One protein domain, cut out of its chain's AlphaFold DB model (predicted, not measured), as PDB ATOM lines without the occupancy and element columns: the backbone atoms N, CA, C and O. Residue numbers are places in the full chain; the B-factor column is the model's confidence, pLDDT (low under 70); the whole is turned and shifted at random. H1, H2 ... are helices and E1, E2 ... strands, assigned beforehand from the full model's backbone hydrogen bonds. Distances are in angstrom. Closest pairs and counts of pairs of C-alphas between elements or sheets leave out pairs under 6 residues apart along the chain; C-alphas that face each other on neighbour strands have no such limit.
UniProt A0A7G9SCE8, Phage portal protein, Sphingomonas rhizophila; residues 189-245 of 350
ATOM      1  N   ARG A 189     -31.694   3.392  25.845       54.47
ATOM      2  CA  ARG A 189     -30.388   2.773  26.049       54.47
ATOM      3  C   ARG A 189     -30.429   1.360  25.469       54.47
ATOM      4  O   ARG A 189     -31.262   0.589  25.950       54.47
ATOM      5  N   PRO A 190     -29.531   0.961  24.547       53.62
ATOM      6  CA  PRO A 190     -29.101  -0.421  24.582       53.62
ATOM      7  C   PRO A 190     -28.500  -0.577  25.978       53.62
ATOM      8  O   PRO A 190     -27.391  -0.129  26.255       53.62
ATOM      9  N   SER A 191     -29.300  -1.080  26.917       55.28
ATOM     10  CA  SER A 191     -28.932  -1.221  28.327       55.28
ATOM     11  C   SER A 191     -27.688  -2.107  28.483       55.28
ATOM     12  O   SER A 191     -27.050  -2.108  29.536       55.28
ATOM     13  N   GLY A 192     -27.331  -2.814  27.407       66.31
ATOM     14  CA  GLY A 192     -26.119  -3.567  27.187       66.31
ATOM     15  C   GLY A 192     -26.177  -4.338  25.874       66.31
ATOM     16  O   GLY A 192     -27.171  -4.301  25.147       66.31
ATOM     17  N   ALA A 193     -25.079  -5.016  25.577       74.88
ATOM     18  CA  ALA A 193     -25.008  -6.079  24.594       74.88
ATOM     19  C   ALA A 193     -24.931  -7.415  25.337       74.88
ATOM     20  O   ALA A 193     -24.236  -7.536  26.351       74.88
ATOM     21  N   LEU A 194     -25.648  -8.416  24.833       75.69
ATOM     22  CA  LEU A 194     -25.501  -9.785  25.299       75.69
ATOM     23  C   LEU A 194     -24.338 -10.421  24.531       75.69
ATOM     24  O   LEU A 194     -24.423 -10.595  23.316       75.69
ATOM     25  N   VAL A 195     -23.248 -10.714  25.232       79.88
ATOM     26  CA  VAL A 195     -22.053 -11.353  24.675       79.88
ATOM     27  C   VAL A 195     -22.111 -12.832  25.025       79.88
ATOM     28  O   VAL A 195     -22.272 -13.191  26.189       79.88
ATOM     29  N   TYR A 196     -22.011 -13.689  24.018       80.25
ATOM     30  CA  TYR A 196     -21.947 -15.132  24.201       80.25
ATOM     31  C   TYR A 196     -20.494 -15.588  24.083       80.25
ATOM     32  O   TYR A 196     -19.888 -15.420  23.027       80.25
ATOM     33  N   GLU A 197     -19.936 -16.126  25.167       71.50
ATOM     34  CA  GLU A 197     -18.582 -16.683  25.193       71.50
ATOM     35  C   GLU A 197     -18.665 -18.197  25.422       71.50
ATOM     36  O   GLU A 197     -19.115 -18.642  26.474       71.50
ATOM     37  N   ASN A 198     -18.216 -18.974  24.434       71.12
ATOM     38  CA  ASN A 198     -18.083 -20.430  24.505       71.12
ATOM     39  C   ASN A 198     -16.621 -20.835  24.311       71.12
ATOM     40  O   ASN A 198     -15.954 -20.304  23.421       71.12
ATOM     41  N   ASP A 199     -16.174 -21.857  25.042       64.62
ATOM     42  CA  ASP A 199     -14.800 -22.378  24.971       64.62
ATOM     43  C   ASP A 199     -14.447 -23.011  23.603       64.62
ATOM     44  O   ASP A 199     -13.273 -23.122  23.256       64.62
ATOM     45  N   GLU A 200     -15.448 -23.366  22.787       65.50
ATOM     46  CA  GLU A 200     -15.276 -23.978  21.455       65.50
ATOM     47  C   GLU A 200     -15.602 -23.036  20.277       65.50
ATOM     48  O   GLU A 200     -15.544 -23.443  19.117       65.50
ATOM     49  N   GLY A 201     -15.971 -21.771  20.533       61.72
ATOM     50  CA  GLY A 201     -16.318 -20.806  19.474       61.72
ATOM     51  C   GLY A 201     -17.602 -21.124  18.688       61.72
ATOM     52  O   GLY A 201     -17.844 -20.535  17.635       61.72
ATOM     53  N   ALA A 202     -18.434 -22.050  19.176       69.19
ATOM     54  CA  ALA A 202     -19.712 -22.391  18.558       69.19
ATOM     55  C   ALA A 202     -20.747 -21.266  18.749       69.19
ATOM     56  O   ALA A 202     -20.962 -20.803  19.870       69.19
ATOM     57  N   ASN A 203     -21.405 -20.855  17.659       74.38
ATOM     58  CA  ASN A 203     -22.501 -19.879  17.667       74.38
ATOM     59  C   ASN A 203     -23.823 -20.519  18.132       74.38
ATOM     60  O   ASN A 203     -24.033 -21.718  17.957       74.38
ATOM     61  N   LEU A 204     -24.744 -19.702  18.656       76.69
ATOM     62  CA  LEU A 204     -26.124 -20.120  18.935       76.69
ATOM     63  C   LEU A 204     -26.824 -20.569  17.644       76.69
ATOM     64  O   LEU A 204     -26.631 -19.962  16.587       76.69
ATOM     65  N   SER A 205     -27.677 -21.595  17.723       82.81
ATOM     66  CA  SER A 205     -28.555 -21.933  16.600       82.81
ATOM     67  C   SER A 205     -29.603 -20.830  16.386       82.81
ATOM     68  O   SER A 205     -29.973 -20.120  17.324       82.81
ATOM     69  N   ASN A 206     -30.119 -20.693  15.160       81.06
ATOM     70  CA  ASN A 206     -31.142 -19.681  14.849       81.06
ATOM     71  C   ASN A 206     -32.387 -19.820  15.744       81.06
ATOM     72  O   ASN A 206     -32.920 -18.825  16.221       81.06
ATOM     73  N   GLU A 207     -32.796 -21.054  16.047       83.94
ATOM     74  CA  GLU A 207     -33.935 -21.338  16.930       83.94
ATOM     75  C   GLU A 207     -33.684 -20.876  18.375       83.94
ATOM     76  O   GLU A 207     -34.576 -20.328  19.024       83.94
ATOM     77  N   GLN A 208     -32.458 -21.048  18.885       81.44
ATOM     78  CA  GLN A 208     -32.068 -20.572  20.216       81.44
ATOM     79  C   GLN A 208     -31.997 -19.042  20.271       81.44
ATOM     80  O   GLN A 208     -32.431 -18.442  21.255       81.44
ATOM     81  N   PHE A 209     -31.481 -18.414  19.211       82.38
ATOM     82  CA  PHE A 209     -31.412 -16.960  19.093       82.38
ATOM     83  C   PHE A 209     -32.805 -16.323  19.059       82.38
ATOM     84  O   PHE A 209     -33.058 -15.362  19.788       82.38
ATOM     85  N   ASP A 210     -33.728 -16.872  18.268       84.31
ATOM     86  CA  ASP A 210     -35.090 -16.345  18.159       84.31
ATOM     87  C   ASP A 210     -35.880 -16.511  19.463       84.31
ATOM     88  O   ASP A 210     -36.586 -15.584  19.873       84.31
ATOM     89  N   ARG A 211     -35.697 -17.634  20.176       84.06
ATOM     90  CA  ARG A 211     -36.268 -17.822  21.521       84.06
ATOM     91  C   ARG A 211     -35.743 -16.777  22.505       84.06
ATOM     92  O   ARG A 211     -36.529 -16.119  23.180       84.06
ATOM     93  N   LEU A 212     -34.425 -16.585  22.549       82.38
ATOM     94  CA  LEU A 212     -33.775 -15.623  23.440       82.38
ATOM     95  C   LEU A 212     -34.210 -14.184  23.142       82.38
ATOM     96  O   LEU A 212     -34.469 -13.400  24.053       82.38
ATOM     97  N   LYS A 213     -34.347 -13.837  21.860       82.56
ATOM     98  CA  LYS A 213     -34.858 -12.538  21.417       82.56
ATOM     99  C   LYS A 213     -36.304 -12.311  21.865       82.56
ATOM    100  O   LYS A 213     -36.628 -11.200  22.287       82.56
ATOM    101  N   ALA A 214     -37.156 -13.332  21.781       82.94
ATOM    102  CA  ALA A 214     -38.540 -13.258  22.243       82.94
ATOM    103  C   ALA A 214     -38.625 -13.085  23.771       82.94
ATOM    104  O   ALA A 214     -39.317 -12.182  24.236       82.94
ATOM    105  N   GLU A 215     -37.855 -13.862  24.539       81.44
ATOM    106  CA  GLU A 215     -37.787 -13.751  26.005       81.44
ATOM    107  C   GLU A 215     -37.269 -12.374  26.459       81.44
ATOM    108  O   GLU A 215     -37.839 -11.766  27.368       81.44
ATOM    109  N   LEU A 216     -36.236 -11.831  25.799       78.00
ATOM    110  CA  LEU A 216     -35.736 -10.479  26.085       78.00
ATOM    111  C   LEU A 216     -36.782  -9.403  25.765       78.00
ATOM    112  O   LEU A 216     -36.951  -8.461  26.542       78.00
ATOM    113  N   ALA A 217     -37.483  -9.524  24.636       76.38
ATOM    114  CA  ALA A 217     -38.526  -8.576  24.261       76.38
ATOM    115  C   ALA A 217     -39.698  -8.602  25.256       76.38
ATOM    116  O   ALA A 217     -40.220  -7.552  25.614       76.38
ATOM    117  N   GLU A 218     -40.085  -9.776  25.754       77.44
ATOM    118  CA  GLU A 218     -41.178  -9.914  26.719       77.44
ATOM    119  C   GLU A 218     -40.798  -9.408  28.120       77.44
ATOM    120  O   GLU A 218     -41.574  -8.703  28.770       77.44
ATOM    121  N   GLN A 219     -39.594  -9.738  28.594       69.62
ATOM    122  CA  GLN A 219     -39.199  -9.463  29.976       69.62
ATOM    123  C   GLN A 219     -38.555  -8.092  30.186       69.62
ATOM    124  O   GLN A 219     -38.585  -7.603  31.315       69.62
ATOM    125  N   PHE A 220     -37.989  -7.472  29.142       66.62
ATOM    126  CA  PHE A 220     -37.178  -6.253  29.262       66.62
ATOM    127  C   PHE A 220     -37.587  -5.105  28.331       66.62
ATOM    128  O   PHE A 220     -37.068  -3.999  28.490       66.62
ATOM    129  N   ALA A 221     -38.528  -5.301  27.397       65.81
ATOM    130  CA  ALA A 221     -39.061  -4.180  26.627       65.81
ATOM    131  C   ALA A 221     -40.068  -3.359  27.450       65.81
ATOM    132  O   ALA A 221     -40.897  -3.893  28.190       65.81
ATOM    133  N   GLY A 222     -40.019  -2.037  27.274       62.44
ATOM    134  CA  GLY A 222     -40.948  -1.093  27.892       62.44
ATOM    135  C   GLY A 222     -40.497  -0.556  29.254       62.44
ATOM    136  O   GLY A 222     -39.762  -1.188  30.009       62.44
ATOM    137  N   SER A 223     -40.974   0.645  29.588       57.88
ATOM    138  CA  SER A 223     -40.605   1.367  30.813       57.88
ATOM    139  C   SER A 223     -41.014   0.654  32.107       57.88
ATOM    140  O   SER A 223     -40.400   0.889  33.142       57.88
ATOM    141  N   ALA A 224     -42.026  -0.220  32.056       59.78
ATOM    142  CA  ALA A 224     -42.516  -0.988  33.205       59.78
ATOM    143  C   ALA A 224     -41.595  -2.155  33.610       59.78
ATOM    144  O   ALA A 224     -41.648  -2.607  34.749       59.78
ATOM    145  N   ASN A 225     -40.738  -2.622  32.699       57.53
ATOM    146  CA  ASN A 225     -39.828  -3.749  32.911       57.53
ATOM    147  C   ASN A 225     -38.392  -3.309  33.263       57.53
ATOM    148  O   ASN A 225     -37.486  -4.135  33.391       57.53
ATOM    149  N   ALA A 226     -38.165  -2.002  33.431       58.22
ATOM    150  CA  ALA A 226     -36.861  -1.455  33.777       58.22
ATOM    151  C   ALA A 226     -36.416  -1.912  35.180       58.22
ATOM    152  O   ALA A 226     -37.135  -1.733  36.159       58.22
ATOM    153  N   GLY A 227     -35.203  -2.467  35.284       57.69
ATOM    154  CA  GLY A 227     -34.593  -2.857  36.562       57.69
ATOM    155  C   GLY A 227     -34.893  -4.284  37.033       57.69
ATOM    156  O   GLY A 227     -34.523  -4.633  38.154       57.69
ATOM    157  N   ARG A 228     -35.524  -5.125  36.204       67.69
ATOM    158  CA  ARG A 228     -35.666  -6.558  36.505       67.69
ATOM    159  C   ARG A 228     -34.285  -7.242  36.496       67.69
ATOM    160  O   ARG A 228     -33.498  -6.982  35.589       67.69
ATOM    161  N   PRO A 229     -33.951  -8.097  37.476       58.88
ATOM    162  CA  PRO A 229     -32.718  -8.881  37.426       58.88
ATOM    163  C   PRO A 229     -32.751  -9.868  36.249       58.88
ATOM    164  O   PRO A 229     -33.717 -10.615  36.108       58.88
ATOM    165  N   LEU A 230     -31.710  -9.868  35.409       73.19
ATOM    166  CA  LEU A 230     -31.542 -10.815  34.302       73.19
ATOM    167  C   LEU A 230     -30.714 -12.011  34.780       73.19
ATOM    168  O   LEU A 230     -29.601 -11.830  35.275       73.19
ATOM    169  N   ILE A 231     -31.252 -13.220  34.629       71.81
ATOM    170  CA  ILE A 231     -30.516 -14.461  34.879       71.81
ATOM    171  C   ILE A 231     -29.959 -14.930  33.540       71.81
ATOM    172  O   ILE A 231     -30.706 -15.084  32.577       71.81
ATOM    173  N   LEU A 232     -28.644 -15.117  33.485       77.75
ATOM    174  CA  LEU A 232     -27.934 -15.581  32.301       77.75
ATOM    175  C   LEU A 232     -27.340 -16.953  32.587       77.75
ATOM    176  O   LEU A 232     -26.716 -17.144  33.629       77.75
ATOM    177  N   ASP A 233     -27.546 -17.882  31.662       70.31
ATOM    178  CA  ASP A 233     -27.031 -19.249  31.736       70.31
ATOM    179  C   ASP A 233     -26.080 -19.523  30.557       70.31
ATOM    180  O   ASP A 233     -26.118 -18.827  29.539       70.31
ATOM    181  N   GLY A 234     -25.206 -20.519  30.699       71.62
ATOM    182  CA  GLY A 234     -24.402 -21.060  29.600       71.62
ATOM    183  C   GLY A 234     -23.390 -20.102  28.960       71.62
ATOM    184  O   GLY A 234     -23.273 -20.098  27.744       71.62
ATOM    185  N   GLY A 235     -22.671 -19.277  29.730       73.56
ATOM    186  CA  GLY A 235     -21.607 -18.409  29.186       73.56
ATOM    187  C   GLY A 235     -22.091 -17.079  28.588       73.56
ATOM    188  O   GLY A 235     -21.294 -16.295  28.071       73.56
ATOM    189  N   LEU A 236     -23.388 -16.778  28.696       80.38
ATOM    190  CA  LEU A 236     -23.938 -15.469  28.347       80.38
ATOM    191  C   LEU A 236     -23.525 -14.417  29.385       80.38
ATOM    192  O   LEU A 236     -23.769 -14.561  30.584       80.38
ATOM    193  N   LYS A 237     -22.934 -13.318  28.919       78.31
ATOM    194  CA  LYS A 237     -22.541 -12.165  29.731       78.31
ATOM    195  C   LYS A 237     -23.265 -10.918  29.249       78.31
ATOM    196  O   LYS A 237     -23.315 -10.625  28.056       78.31
ATOM    197  N   TRP A 238     -23.807 -10.148  30.186       76.06
ATOM    198  CA  TRP A 238     -24.339  -8.823  29.888       76.06
ATOM    199  C   TRP A 238     -23.234  -7.782  30.001       76.06
ATOM    200  O   TRP A 238     -22.709  -7.545  31.090       76.06
ATOM    201  N   GLN A 239     -22.910  -7.123  28.895       76.50
ATOM    202  CA  GLN A 239     -21.998  -5.990  28.895       76.50
ATOM    203  C   GLN A 239     -22.799  -4.699  28.766       76.50
ATOM    204  O   GLN A 239     -23.337  -4.396  27.704       76.50
ATOM    205  N   ALA A 240     -22.885  -3.922  29.848       65.25
ATOM    206  CA  ALA A 240     -23.574  -2.637  29.826       65.25
ATOM    207  C   ALA A 240     -22.843  -1.646  28.903       65.25
ATOM    208  O   ALA A 240     -21.678  -1.319  29.125       65.25
ATOM    209  N   LEU A 241     -23.543  -1.144  27.885       63.78
ATOM    210  CA  LEU A 241     -23.077  -0.058  27.026       63.78
ATOM    211  C   LEU A 241     -23.571   1.253  27.641       63.78
ATOM    212  O   LEU A 241     -24.608   1.796  27.263       63.78
ATOM    213  N   SER A 242     -22.883   1.740  28.672       57.66
ATOM    214  CA  SER A 242     -23.192   3.049  29.245       57.66
ATOM    215  C   SER A 242     -22.501   4.151  28.444       57.66
ATOM    216  O   SER A 242     -21.277   4.236  28.412       57.66
ATOM    217  N   LEU A 243     -23.292   5.044  27.842       58.47
ATOM    218  CA  LEU A 243     -22.806   6.373  27.465       58.47
ATOM    219  C   LEU A 243     -22.405   7.120  28.741       58.47
ATOM    220  O   LEU A 243     -23.153   7.119  29.729       58.47
ATOM    221  N   SER A 244     -21.229   7.741  28.735       55.62
ATOM    222  CA  SER A 244     -20.750   8.489  29.894       55.62
ATOM    223  C   SER A 244     -21.557   9.793  30.053       55.62
ATOM    224  O   SER A 244     -21.900  10.430  29.056       55.62
ATOM    225  N   PRO A 245     -21.850  10.261  31.282       50.62
ATOM    226  CA  PRO A 245     -22.534  11.543  31.494       50.62
ATOM    227  C   PRO A 245     -21.833  12.755  30.850       50.62
ATOM    228  O   PRO A 245     -22.483  13.766  30.605       50.62
TER     229      PRO A 245
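Overview. This is residues 189 to 245 of the 350 residues of the protein "Phage portal protein" of Sphingomonas rhizophila (UniProt A0A7G9SCE8). A single helix, H1, lies across a gap from a narrow ribbon of two short antiparallel strands, E1 and E2, in a loose frame closed by loops. After H1 the chain folds back through residues 221 to 235 to set E2 beside E1. The printed part has 57 residues, with E1, H1 and E2 in that order, mixed in class and under half in named elements. It is only just loose, close to compact, with a radius of gyration of the C-alphas of 12.7 A and spans of 36 by 26 by 16 A.

Arrangement. E1, residues 193 to 196, and E2, residues 236 to 239, are antiparallel neighbours at 150 degrees. N 193 and O 239 are within hydrogen-bond range at 2.8 A, as are N 237 and O 195 at 2.8 A. In H1, residues 206 to 220, every O i to N i+4 pair is within range. Residues 205 to 211, of which 206 to 211 belong to H1, stand free.

Along the chain. E1 begins at C-alpha 193, (-25.008, -6.079, 24.594), and spans 9.6 A. H1 spans 20.6 A. E2 spans 9.7 A and ends at C-alpha 239, (-21.998, -5.990, 28.895).

Size, cuts and confidence. The farthest C-alphas, Glu 207 and Pro 245, are 37.7 A apart. The printed part has no cut. The link from H1 to E2 is long. Residues 189 to 192, 199 to 202, 219 to 229 and 240 to 245 have pLDDT under 70.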